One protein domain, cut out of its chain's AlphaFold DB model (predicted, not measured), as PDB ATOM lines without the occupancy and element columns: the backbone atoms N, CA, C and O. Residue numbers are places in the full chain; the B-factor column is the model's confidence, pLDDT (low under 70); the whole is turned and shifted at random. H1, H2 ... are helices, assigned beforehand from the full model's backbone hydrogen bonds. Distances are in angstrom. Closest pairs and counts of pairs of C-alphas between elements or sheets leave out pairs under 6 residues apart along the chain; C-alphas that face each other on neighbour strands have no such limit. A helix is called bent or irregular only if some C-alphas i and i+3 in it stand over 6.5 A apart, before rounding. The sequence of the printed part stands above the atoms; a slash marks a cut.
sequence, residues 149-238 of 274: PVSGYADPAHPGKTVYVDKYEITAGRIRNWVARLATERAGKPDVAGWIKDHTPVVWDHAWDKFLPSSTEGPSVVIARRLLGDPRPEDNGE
ATOM      1  N   PRO A 149     -33.764  38.526  -6.164       73.94
ATOM      2  CA  PRO A 149     -33.066  37.400  -6.758       73.94
ATOM      3  C   PRO A 149     -31.561  37.683  -6.816       73.94
ATOM      4  O   PRO A 149     -31.128  38.763  -7.219       73.94
ATOM      5  N   VAL A 150     -30.755  36.691  -6.450       71.81
ATOM      6  CA  VAL A 150     -29.296  36.738  -6.568       71.81
ATOM      7  C   VAL A 150     -28.908  36.217  -7.945       71.81
ATOM      8  O   VAL A 150     -28.790  35.013  -8.174       71.81
ATOM      9  N   SER A 151     -28.718  37.131  -8.894       73.44
ATOM     10  CA  SER A 151     -28.264  36.775 -10.238       73.44
ATOM     11  C   SER A 151     -26.887  36.104 -10.192       73.44
ATOM     12  O   SER A 151     -25.933  36.686  -9.678       73.44
ATOM     13  N   GLY A 152     -26.773  34.902 -10.762       74.88
ATOM     14  CA  GLY A 152     -25.506  34.172 -10.877       74.88
ATOM     15  C   GLY A 152     -25.158  33.270  -9.690       74.88
ATOM     16  O   GLY A 152     -24.149  32.573  -9.750       74.88
ATOM     17  N   TYR A 153     -25.990  33.232  -8.646       72.75
ATOM     18  CA  TYR A 153     -25.858  32.257  -7.568       72.75
ATOM     19  C   TYR A 153     -26.858  31.110  -7.765       72.75
ATOM     20  O   TYR A 153     -28.054  31.340  -7.944       72.75
ATOM     21  N   ALA A 154     -26.369  29.871  -7.701       75.88
ATOM     22  CA  ALA A 154     -27.184  28.662  -7.704       75.88
ATOM     23  C   ALA A 154     -26.847  27.832  -6.466       75.88
ATOM     24  O   ALA A 154     -25.676  27.549  -6.213       75.88
ATOM     25  N   ASP A 155     -27.869  27.448  -5.708       73.25
ATOM     26  CA  ASP A 155     -27.702  26.575  -4.549       73.25
ATOM     27  C   ASP A 155     -27.340  25.148  -5.015       73.25
ATOM     28  O   ASP A 155     -28.133  24.535  -5.740       73.25
ATOM     29  N   PRO A 156     -26.185  24.584  -4.606       77.56
ATOM     30  CA  PRO A 156     -25.819  23.206  -4.927       77.56
ATOM     31  C   PRO A 156     -26.820  22.164  -4.408       77.56
ATOM     32  O   PRO A 156     -26.953  21.101  -5.013       77.56
ATOM     33  N   ALA A 157     -27.528  22.452  -3.311       76.81
ATOM     34  CA  ALA A 157     -28.568  21.579  -2.770       76.81
ATOM     35  C   ALA A 157     -29.887  21.671  -3.562       76.81
ATOM     36  O   ALA A 157     -30.692  20.739  -3.532       76.81
ATOM     37  N   HIS A 158     -30.092  22.759  -4.316       71.75
ATOM     38  CA  HIS A 158     -31.312  23.033  -5.081       71.75
ATOM     39  C   HIS A 158     -30.999  23.539  -6.502       71.75
ATOM     40  O   HIS A 158     -31.311  24.684  -6.853       71.75
ATOM     41  N   PRO A 159     -30.407  22.687  -7.359       79.50
ATOM     42  CA  PRO A 159     -29.982  23.083  -8.695       79.50
ATOM     43  C   PRO A 159     -31.157  23.587  -9.548       79.50
ATOM     44  O   PRO A 159     -32.231  22.985  -9.593       79.50
ATOM     45  N   GLY A 160     -30.943  24.708 -10.242       78.06
ATOM     46  CA  GLY A 160     -31.929  25.322 -11.139       78.06
ATOM     47  C   GLY A 160     -33.000  26.173 -10.449       78.06
ATOM     48  O   GLY A 160     -33.914  26.655 -11.120       78.06
ATOM     49  N   LYS A 161     -32.918  26.377  -9.129       75.94
ATOM     50  CA  LYS A 161     -33.790  27.310  -8.407       75.94
ATOM     51  C   LYS A 161     -33.136  28.684  -8.290       75.94
ATOM     52  O   LYS A 161     -31.953  28.792  -7.981       75.94
ATOM     53  N   THR A 162     -33.926  29.731  -8.531       77.06
ATOM     54  CA  THR A 162     -33.517  31.112  -8.258       77.06
ATOM     55  C   THR A 162     -33.360  31.285  -6.757       77.06
ATOM     56  O   THR A 162     -34.299  31.040  -6.000       77.06
ATOM     57  N   VAL A 163     -32.172  31.708  -6.346       76.12
ATOM     58  CA  VAL A 163     -31.880  32.060  -4.962       76.12
ATOM     59  C   VAL A 163     -32.278  33.503  -4.723       76.12
ATOM     60  O   VAL A 163     -32.040  34.362  -5.572       76.12
ATOM     61  N   TYR A 164     -32.863  33.766  -3.563       68.88
ATOM     62  CA  TYR A 164     -33.242  35.101  -3.135       68.88
ATOM     63  C   TYR A 164     -32.518  35.457  -1.839       68.88
ATOM     64  O   TYR A 164     -32.286  34.581  -1.010       68.88
ATOM     65  N   VAL A 165     -32.180  36.734  -1.670       63.78
ATOM     66  CA  VAL A 165     -31.763  37.274  -0.368       63.78
ATOM     67  C   VAL A 165     -33.016  37.561   0.448       63.78
ATOM     68  O   VAL A 165     -33.949  38.183  -0.075       63.78
ATOM     69  N   ASP A 166     -33.039  37.133   1.710       56.97
ATOM     70  CA  ASP A 166     -34.146  37.456   2.604       56.97
ATOM     71  C   ASP A 166     -34.202  38.964   2.905       56.97
ATOM     72  O   ASP A 166     -33.200  39.684   2.906       56.97
ATOM     73  N   LYS A 167     -35.402  39.467   3.185       53.62
ATOM     74  CA  LYS A 167     -35.638  40.890   3.441       53.62
ATOM     75  C   LYS A 167     -34.856  41.432   4.644       53.62
ATOM     76  O   LYS A 167     -34.396  42.573   4.593       53.62
ATOM     77  N   TYR A 168     -34.656  40.627   5.691       48.66
ATOM     78  CA  TYR A 168     -33.887  41.027   6.874       48.66
ATOM     79  C   TYR A 168     -32.378  40.936   6.629       48.66
ATOM     80  O   TYR A 168     -31.588  41.691   7.200       48.66
ATOM     81  N   GLU A 169     -31.965  40.057   5.717       54.62
ATOM     82  CA  GLU A 169     -30.585  39.970   5.244       54.62
ATOM     83  C   GLU A 169     -30.217  41.157   4.352       54.62
ATOM     84  O   GLU A 169     -29.063  41.576   4.356       54.62
ATOM     85  N   ILE A 170     -31.176  41.763   3.642       54.88
ATOM     86  CA  ILE A 170     -30.941  42.981   2.856       54.88
ATOM     87  C   ILE A 170     -30.647  44.174   3.774       54.88
ATOM     88  O   ILE A 170     -29.677  44.888   3.531       54.88
ATOM     89  N   THR A 171     -31.434  44.414   4.825       55.91
ATOM     90  CA  THR A 171     -31.216  45.561   5.731       55.91
ATOM     91  C   THR A 171     -29.971  45.368   6.594       55.91
ATOM     92  O   THR A 171     -29.068  46.209   6.565       55.91
ATOM     93  N   ALA A 172     -29.841  44.227   7.275       57.38
ATOM     94  CA  ALA A 172     -28.646  43.917   8.056       57.38
ATOM     95  C   ALA A 172     -27.397  43.783   7.165       57.38
ATOM     96  O   ALA A 172     -26.314  44.242   7.529       57.38
ATOM     97  N   GLY A 173     -27.531  43.196   5.975       55.50
ATOM     98  CA  GLY A 173     -26.447  43.042   5.005       55.50
ATOM     99  C   GLY A 173     -25.983  44.367   4.410       55.50
ATOM    100  O   GLY A 173     -24.778  44.574   4.271       55.50
ATOM    101  N   ARG A 174     -26.896  45.307   4.129       59.56
ATOM    102  CA  ARG A 174     -26.539  46.671   3.698       59.56
ATOM    103  C   ARG A 174     -25.752  47.406   4.774       59.56
ATOM    104  O   ARG A 174     -24.729  48.000   4.446       59.56
ATOM    105  N   ILE A 175     -26.173  47.312   6.037       69.62
ATOM    106  CA  ILE A 175     -25.432  47.900   7.160       69.62
ATOM    107  C   ILE A 175     -24.057  47.241   7.308       69.62
ATOM    108  O   ILE A 175     -23.060  47.950   7.399       69.62
ATOM    109  N   ARG A 176     -23.955  45.907   7.240       66.69
ATOM    110  CA  ARG A 176     -22.658  45.202   7.290       66.69
ATOM    111  C   ARG A 176     -21.723  45.616   6.151       66.69
ATOM    112  O   ARG A 176     -20.550  45.873   6.399       66.69
ATOM    113  N   ASN A 177     -22.232  45.709   4.923       64.25
ATOM    114  CA  ASN A 177     -21.444  46.127   3.762       64.25
ATOM    115  C   ASN A 177     -21.001  47.595   3.882       64.25
ATOM    116  O   ASN A 177     -19.854  47.934   3.606       64.25
ATOM    117  N   TRP A 178     -21.887  48.465   4.370       78.69
ATOM    118  CA  TRP A 178     -21.552  49.853   4.665       78.69
ATOM    119  C   TRP A 178     -20.445  49.968   5.726       78.69
ATOM    120  O   TRP A 178     -19.449  50.642   5.478       78.69
ATOM    121  N   VAL A 179     -20.550  49.239   6.843       77.56
ATOM    122  CA  VAL A 179     -19.512  49.183   7.893       77.56
ATOM    123  C   VAL A 179     -18.183  48.649   7.339       77.56
ATOM    124  O   VAL A 179     -17.129  49.216   7.619       77.56
ATOM    125  N   ALA A 180     -18.205  47.597   6.514       73.06
ATOM    126  CA  ALA A 180     -16.999  47.039   5.892       73.06
ATOM    127  C   ALA A 180     -16.319  48.026   4.925       73.06
ATOM    128  O   ALA A 180     -15.088  48.139   4.898       73.06
ATOM    129  N   ARG A 181     -17.111  48.783   4.158       73.62
ATOM    130  CA  ARG A 181     -16.599  49.852   3.297       73.62
ATOM    131  C   ARG A 181     -15.956  50.965   4.119       73.62
ATOM    132  O   ARG A 181     -14.825  51.336   3.823       73.62
ATOM    133  N   LEU A 182     -16.621  51.432   5.177       80.19
ATOM    134  CA  LEU A 182     -16.045  52.445   6.063       80.19
ATOM    135  C   LEU A 182     -14.712  51.990   6.656       80.19
ATOM    136  O   LEU A 182     -13.760  52.760   6.676       80.19
ATOM    137  N   ALA A 183     -14.611  50.725   7.073       81.56
ATOM    138  CA  ALA A 183     -13.356  50.180   7.577       81.56
ATOM    139  C   ALA A 183     -12.244  50.226   6.516       81.56
ATOM    140  O   ALA A 183     -11.100  50.520   6.847       81.56
ATOM    141  N   THR A 184     -12.568  50.001   5.242       77.75
ATOM    142  CA  THR A 184     -11.602  50.113   4.137       77.75
ATOM    143  C   THR A 184     -11.148  51.562   3.930       77.75
ATOM    144  O   THR A 184      -9.957  51.823   3.773       77.75
ATOM    145  N   GLU A 185     -12.082  52.511   3.970       78.06
ATOM    146  CA  GLU A 185     -11.826  53.945   3.767       78.06
ATOM    147  C   GLU A 185     -11.076  54.590   4.946       78.06
ATOM    148  O   GLU A 185     -10.340  55.559   4.766       78.06
ATOM    149  N   ARG A 186     -11.230  54.040   6.156       81.81
ATOM    150  CA  ARG A 186     -10.723  54.606   7.416       81.81
ATOM    151  C   ARG A 186      -9.688  53.694   8.090       81.81
ATOM    152  O   ARG A 186      -9.745  53.429   9.290       81.81
ATOM    153  N   ALA A 187      -8.715  53.216   7.311       81.56
ATOM    154  CA  ALA A 187      -7.524  52.499   7.798       81.56
ATOM    155  C   ALA A 187      -7.825  51.295   8.724       81.56
ATOM    156  O   ALA A 187      -7.162  51.079   9.739       81.56
ATOM    157  N   GLY A 188      -8.846  50.512   8.382       78.38
ATOM    158  CA  GLY A 188      -9.283  49.326   9.119       78.38
ATOM    159  C   GLY A 188     -10.267  49.601  10.256       78.38
ATOM    160  O   GLY A 188     -10.709  48.654  10.904       78.38
ATOM    161  N   LYS A 189     -10.641  50.861  10.513       80.31
ATOM    162  CA  LYS A 189     -11.586  51.230  11.577       80.31
ATOM    163  C   LYS A 189     -12.882  51.752  10.967       80.31
ATOM    164  O   LYS A 189     -12.850  52.806  10.355       80.31
ATOM    165  N   PRO A 190     -14.029  51.074  11.135       80.38
ATOM    166  CA  PRO A 190     -15.270  51.533  10.522       80.38
ATOM    167  C   PRO A 190     -15.735  52.902  11.029       80.38
ATOM    168  O   PRO A 190     -16.364  53.617  10.265       80.38
ATOM    169  N   ASP A 191     -15.425  53.272  12.278       87.12
ATOM    170  CA  ASP A 191     -15.685  54.604  12.852       87.12
ATOM    171  C   ASP A 191     -17.026  55.228  12.423       87.12
ATOM    172  O   ASP A 191     -17.101  56.292  11.800       87.12
ATOM    173  N   VAL A 192     -18.112  54.522  12.749       88.25
ATOM    174  CA  VAL A 192     -19.480  54.956  12.439       88.25
ATOM    175  C   VAL A 192     -19.781  56.286  13.128       88.25
ATOM    176  O   VAL A 192     -20.386  57.168  12.523       88.25
ATOM    177  N   ALA A 193     -19.310  56.458  14.365       88.38
ATOM    178  CA  ALA A 193     -19.434  57.703  15.112       88.38
ATOM    179  C   ALA A 193     -18.809  58.898  14.374       88.38
ATOM    180  O   ALA A 193     -19.445  59.946  14.264       88.38
ATOM    181  N   GLY A 194     -17.587  58.755  13.851       88.06
ATOM    182  CA  GLY A 194     -16.946  59.797  13.051       88.06
ATOM    183  C   GLY A 194     -17.696  60.077  11.753       88.06
ATOM    184  O   GLY A 194     -17.954  61.233  11.436       88.06
ATOM    185  N   TRP A 195     -18.126  59.033  11.035       88.88
ATOM    186  CA  TRP A 195     -18.860  59.218   9.781       88.88
ATOM    187  C   TRP A 195     -20.184  59.968   9.970       88.88
ATOM    188  O   TRP A 195     -20.485  60.857   9.178       88.88
ATOM    189  N   ILE A 196     -20.955  59.649  11.017       89.00
ATOM    190  CA  ILE A 196     -22.223  60.337  11.304       89.00
ATOM    191  C   ILE A 196     -21.980  61.803  11.655       89.00
ATOM    192  O   ILE A 196     -22.716  62.647  11.164       89.00
ATOM    193  N   LYS A 197     -20.925  62.130  12.412       88.69
ATOM    194  CA  LYS A 197     -20.564  63.532  12.688       88.69
ATOM    195  C   LYS A 197     -20.299  64.310  11.401       88.69
ATOM    196  O   LYS A 197     -20.827  65.407  11.237       88.69
ATOM    197  N   ASP A 198     -19.561  63.708  10.470       87.56
ATOM    198  CA  ASP A 198     -19.253  64.303   9.164       87.56
ATOM    199  C   ASP A 198     -20.501  64.442   8.260       87.56
ATOM    200  O   ASP A 198     -20.513  65.264   7.345       87.56
ATOM    201  N   HIS A 199     -21.558  63.659   8.515       88.50
ATOM    202  CA  HIS A 199     -22.774  63.571   7.694       88.50
ATOM    203  C   HIS A 199     -24.054  63.734   8.529       88.50
ATOM    204  O   HIS A 199     -25.051  63.054   8.278       88.50
ATOM    205  N   THR A 200     -24.022  64.609   9.537       87.62
ATOM    206  CA  THR A 200     -25.091  64.710  10.543       87.62
ATOM    207  C   THR A 200     -26.418  65.117   9.881       87.62
ATOM    208  O   THR A 200     -26.498  66.208   9.308       87.62
ATOM    209  N   PRO A 201     -27.476  64.282   9.946       82.88
ATOM    210  CA  PRO A 201     -28.794  64.657   9.441       82.88
ATOM    211  C   PRO A 201     -29.392  65.830  10.225       82.88
ATOM    212  O   PRO A 201     -29.199  65.937  11.431       82.88
ATOM    213  N   VAL A 202     -30.217  66.656   9.574       85.44
ATOM    214  CA  VAL A 202     -30.878  67.815  10.216       85.44
ATOM    215  C   VAL A 202     -31.737  67.417  11.427       85.44
ATOM    216  O   VAL A 202     -31.890  68.195  12.361       85.44
ATOM    217  N   VAL A 203     -32.284  66.200  11.423       81.94
ATOM    218  CA  VAL A 203     -33.147  65.659  12.490       81.94
ATOM    219  C   VAL A 203     -32.382  64.886  13.573       81.94
ATOM    220  O   VAL A 203     -33.004  64.263  14.429       81.94
ATOM    221  N   TRP A 204     -31.050  64.857  13.517       83.88
ATOM    222  CA  TRP A 204     -30.238  64.066  14.439       83.88
ATOM    223  C   TRP A 204     -30.181  64.696  15.832       83.88
ATOM    224  O   TRP A 204     -29.806  65.859  15.983       83.88
ATOM    225  N   ASP A 205     -30.504  63.914  16.860       84.00
ATOM    226  CA  ASP A 205     -30.299  64.322  18.246       84.00
ATOM    227  C   ASP A 205     -28.867  63.980  18.680       84.00
ATOM    228  O   ASP A 205     -28.483  62.813  18.773       84.00
ATOM    229  N   HIS A 206     -28.076  65.003  19.004       85.44
ATOM    230  CA  HIS A 206     -26.707  64.843  19.504       85.44
ATOM    231  C   HIS A 206     -26.612  64.010  20.792       85.44
ATOM    232  O   HIS A 206     -25.551  63.464  21.102       85.44
ATOM    233  N   ALA A 207     -27.707  63.842  21.543       81.00
ATOM    234  CA  ALA A 207     -27.752  62.914  22.667       81.00
ATOM    235  C   ALA A 207     -27.492  61.452  22.249       81.00
ATOM    236  O   ALA A 207     -27.145  60.632  23.108       81.00
ATOM    237  N   TRP A 208     -27.642  61.122  20.961       81.00
ATOM    238  CA  TRP A 208     -27.403  59.789  20.411       81.00
ATOM    239  C   TRP A 208     -25.936  59.504  20.088       81.00
ATOM    240  O   TRP A 208     -25.557  58.336  20.002       81.00
ATOM    241  N   ASP A 209     -25.086  60.531  20.000       84.50
ATOM    242  CA  ASP A 209     -23.669  60.388  19.635       84.50
ATOM    243  C   ASP A 209     -22.918  59.432  20.572       84.50
ATOM    244  O   ASP A 209     -22.009  58.717  20.154       84.50
ATOM    245  N   LYS A 210     -23.333  59.369  21.843       82.19
ATOM    246  CA  LYS A 210     -22.752  58.477  22.859       82.19
ATOM    247  C   LYS A 210     -23.033  56.988  22.625       82.19
ATOM    248  O   LYS A 210     -22.406  56.154  23.271       82.19
ATOM    249  N   PHE A 211     -23.989  56.656  21.759       81.75
ATOM    250  CA  PHE A 211     -24.355  55.278  21.425       81.75
ATOM    251  C   PHE A 211     -23.736  54.809  20.104       81.75
ATOM    252  O   PHE A 211     -23.842  53.630  19.768       81.75
ATOM    253  N   LEU A 212     -23.097  55.705  19.347       84.69
ATOM    254  CA  LEU A 212     -22.494  55.353  18.069       84.69
ATOM    255  C   LEU A 212     -21.150  54.637  18.268       84.69
ATOM    256  O   LEU A 212     -20.301  55.113  19.026       84.69
ATOM    257  N   PRO A 213     -20.901  53.526  17.555       84.12
ATOM    258  CA  PRO A 213     -19.631  52.824  17.653       84.12
ATOM    259  C   PRO A 213     -18.530  53.564  16.882       84.12
ATOM    260  O   PRO A 213     -18.676  53.891  15.705       84.12
ATOM    261  N   SER A 214     -17.383  53.784  17.520       81.75
ATOM    262  CA  SER A 214     -16.170  54.315  16.873       81.75
ATOM    263  C   SER A 214     -15.229  53.216  16.356       81.75
ATOM    264  O   SER A 214     -14.248  53.488  15.666       81.75
ATOM    265  N   SER A 215     -15.491  51.956  16.704       78.56
ATOM    266  CA  SER A 215     -14.644  50.806  16.372       78.56
ATOM    267  C   SER A 215     -15.431  49.496  16.430       78.56
ATOM    268  O   SER A 215     -16.546  49.453  16.944       78.56
ATOM    269  N   THR A 216     -14.849  48.425  15.880       70.38
ATOM    270  CA  THR A 216     -15.394  47.052  15.933       70.38
ATOM    271  C   THR A 216     -15.389  46.462  17.342       70.38
ATOM    272  O   THR A 216     -16.173  45.568  17.643       70.38
ATOM    273  N   GLU A 217     -14.515  46.980  18.200       72.06
ATOM    274  CA  GLU A 217     -14.436  46.678  19.624       72.06
ATOM    275  C   GLU A 217     -14.655  47.966  20.408       72.06
ATOM    276  O   GLU A 217     -14.178  49.025  20.000       72.06
ATOM    277  N   GLY A 218     -15.370  47.907  21.525       64.69
ATOM    278  CA  GLY A 218     -15.684  49.097  22.303       64.69
ATOM    279  C   GLY A 218     -16.077  48.770  23.738       64.69
ATOM    280  O   GLY A 218     -16.375  47.614  24.053       64.69
ATOM    281  N   PRO A 219     -16.059  49.782  24.622       67.00
ATOM    282  CA  PRO A 219     -16.546  49.623  25.981       67.00
ATOM    283  C   PRO A 219     -18.047  49.324  25.976       67.00
ATOM    284  O   PRO A 219     -18.782  49.775  25.098       67.00
ATOM    285  N   SER A 220     -18.514  48.609  26.997       67.38
ATOM    286  CA  SER A 220     -19.947  48.474  27.236       67.38
ATOM    287  C   SER A 220     -20.594  49.831  27.455       67.38
ATOM    288  O   SER A 220     -20.133  50.625  28.279       67.38
ATOM    289  N   VAL A 221     -21.708  50.063  26.767       70.50
ATOM    290  CA  VAL A 221     -22.551  51.239  26.975       70.50
ATOM    291  C   VAL A 221     -23.833  50.793  27.663       70.50
ATOM    292  O   VAL A 221     -24.452  49.802  27.271       70.50
ATOM    293  N   VAL A 222     -24.217  51.521  28.709       70.62
ATOM    294  CA  VAL A 222     -25.500  51.329  29.387       70.62
ATOM    295  C   VAL A 222     -26.528  52.207  28.694       70.62
ATOM    296  O   VAL A 222     -26.439  53.435  28.738       70.62
ATOM    297  N   ILE A 223     -27.515  51.578  28.066       69.06
ATOM    298  CA  ILE A 223     -28.652  52.283  27.479       69.06
ATOM    299  C   ILE A 223     -29.803  52.217  28.477       69.06
ATOM    300  O   ILE A 223     -30.192  51.136  28.926       69.06
ATOM    301  N   ALA A 224     -30.337  53.377  28.859       66.75
ATOM    302  CA  ALA A 224     -31.527  53.435  29.702       66.75
ATOM    303  C   ALA A 224     -32.683  52.705  28.999       66.75
ATOM    304  O   ALA A 224     -32.928  52.956  27.821       66.75
ATOM    305  N   ARG A 225     -33.399  51.819  29.707       60.16
ATOM    306  CA  ARG A 225     -34.491  51.019  29.116       60.16
ATOM    307  C   ARG A 225     -35.597  51.879  28.517       60.16
ATOM    308  O   ARG A 225     -36.083  51.567  27.435       60.16
ATOM    309  N   ARG A 226     -35.882  53.028  29.133       60.19
ATOM    310  CA  ARG A 226     -36.740  54.072  28.559       60.19
ATOM    311  C   ARG A 226     -36.393  54.437  27.106       60.19
ATOM    312  O   ARG A 226     -37.300  54.675  26.319       60.19
ATOM    313  N   LEU A 227     -35.108  54.485  26.740       62.12
ATOM    314  CA  LEU A 227     -34.665  54.811  25.374       62.12
ATOM    315  C   LEU A 227     -34.819  53.640  24.390       62.12
ATOM    316  O   LEU A 227     -34.654  53.832  23.192       62.12
ATOM    317  N   LEU A 228     -35.130  52.442  24.889       60.66
ATOM    318  CA  LEU A 228     -35.362  51.222  24.111       60.66
ATOM    319  C   LEU A 228     -36.856  50.875  23.987       60.66
ATOM    320  O   LEU A 228     -37.184  49.796  23.509       60.66
ATOM    321  N   GLY A 229     -37.760  51.756  24.433       52.41
ATOM    322  CA  GLY A 229     -39.206  51.530  24.334       52.41
ATOM    323  C   GLY A 229     -39.803  50.592  25.394       52.41
ATOM    324  O   GLY A 229     -40.981  50.272  25.295       52.41
ATOM    325  N   ASP A 230     -39.042  50.205  26.428       55.19
ATOM    326  CA  ASP A 230     -39.532  49.471  27.617       55.19
ATOM    327  C   ASP A 230     -39.442  50.369  28.871       55.19
ATOM    328  O   ASP A 230     -38.562  50.164  29.713       55.19
ATOM    329  N   PRO A 231     -40.254  51.441  28.983       55.84
ATOM    330  CA  PRO A 231     -40.249  52.292  30.166       55.84
ATOM    331  C   PRO A 231     -40.879  51.551  31.349       55.84
ATOM    332  O   PRO A 231     -42.033  51.127  31.283       55.84
ATOM    333  N   ARG A 232     -40.146  51.435  32.458       60.44
ATOM    334  CA  ARG A 232     -40.674  50.856  33.703       60.44
ATOM    335  C   ARG A 232     -40.991  51.933  34.742       60.44
ATOM    336  O   ARG A 232     -40.421  53.021  34.662       60.44
ATOM    337  N   PRO A 233     -41.853  51.653  35.737       58.69
ATOM    338  CA  PRO A 233     -42.186  52.615  36.796       58.69
ATOM    339  C   PRO A 233     -40.949  53.186  37.517       58.69
ATOM    340  O   PRO A 233     -40.903  54.368  37.862       58.69
ATOM    341  N   GLU A 234     -39.897  52.380  37.670       63.12
ATOM    342  CA  GLU A 234     -38.625  52.786  38.280       63.12
ATOM    343  C   GLU A 234     -37.834  53.811  37.448       63.12
ATOM    344  O   GLU A 234     -37.085  54.606  38.013       63.12
ATOM    345  N   ASP A 235     -38.027  53.865  36.126       55.34
ATOM    346  CA  ASP A 235     -37.359  54.846  35.258       55.34
ATOM    347  C   ASP A 235     -37.910  56.274  35.456       55.34
ATOM    348  O   ASP A 235     -37.262  57.248  35.064       55.34
ATOM    349  N   ASN A 236     -39.079  56.403  36.100       58.94
ATOM    350  CA  ASN A 236     -39.715  57.672  36.471       58.94
ATOM    351  C   ASN A 236     -39.527  58.024  37.961       58.94
ATOM    352  O   ASN A 236     -40.063  59.027  38.428       58.94
ATOM    353  N   GLY A 237     -38.771  57.216  38.715       56.88
ATOM    354  CA  GLY A 237     -38.537  57.422  40.148       56.88
ATOM    355  C   GLY A 237     -39.720  57.055  41.052       56.88
ATOM    356  O   GLY A 237     -39.684  57.364  42.240       56.88
ATOM    357  N   GLU A 238     -40.753  56.392  40.523       56.53
ATOM    358  CA  GLU A 238     -41.971  56.047  41.275       56.53
ATOM    359  C   GLU A 238     -41.808  54.796  42.157       56.53
ATOM    360  O   GLU A 238     -42.564  54.608  43.108       56.53
TER     361      GLU A 238
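AT A GLANCE: This is residues 149 to 238 of the 274 residues of the protein "Tryptophan synthase alpha chain" of Labilithrix luteola (UniProt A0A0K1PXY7). An open, strung-out chain with one long helix, H1, standing across its length: on one side of H1 the unnamed stretch of residues 149 to 166 loops out and folds back, and on the other side the short helices H2 and H3 sit near each other, with a tail through H4 and H5 running on to the far end. No helix touches another, and residues 167 to 172, 198 to 203 and 227 to 233 stand free. The printed part has 90 residues, with five named helices in the order H1, H2, H3, H4, H5 and no named strand; the class is all helix, though under half of the residues, 40 of 90, are in named elements. The whole is extended, with a radius of gyration of the C-alphas of 19.2 A, and elongated, spanning 61 by 37 by 28 A.

HOW THE PARTS SIT: After residues 149 to 166, which hold no named element, comes H1, residues 167 to 185. It is close to but not clearly touching H2, residues 192 to 198; the closest C-alphas are those of Val 179 and Val 192, 7.3 A apart. Their lines are about perpendicular, but only just, at 71 degrees. H2 is close to but not clearly touching H3, residues 206 to 211; the closest C-alphas are those of Ala 193 and Asp 209, 6.8 A apart. These two run opposite ways at a shallow tilt of 23 degrees. H3 and H4, residues 225 to 228, are apart. H4 is close to but not clearly touching H5, residues 233 to 236; the closest C-alphas are those of Arg 226 and Asp 235, 6.8 A apart. H1 is apart from H3, H4 and H5. Every O i to N i+4 pair is within hydrogen-bond range in H1 and H2; in H3 0 of 2 are, beside 2 of 3 O i to N i+3 pairs, and H4 and H5 are too short for an O i to N i+4 pair.

IN THESE COORDINATES: H1 begins at C-alpha 167, at (-35.638, 40.890, 3.441), and measures 27.2 A from first to last C-alpha. H2 measures 9.9 A and begins at C-alpha 192, at (-19.480, 54.956, 12.439). H3 measures 10.0 A and is irregular, but only just: C-alphas 207 and 210 are 6.7 A apart. H4 measures 5.1 A. H5 measures 5.6 A and ends at C-alpha 236, at (-39.715, 57.672, 36.471).

THE WHOLE: The two C-alphas farthest apart are those of Gly 160 and Glu 238, 61.6 A. The printed part has no cut. The link from H3 to H4, 13 residues, is long; that from H4 to H5 is tight. The mean pLDDT of the printed part is 72.7, and residues 164 to 177, 218 to 220 and 223 to 238 are under 70.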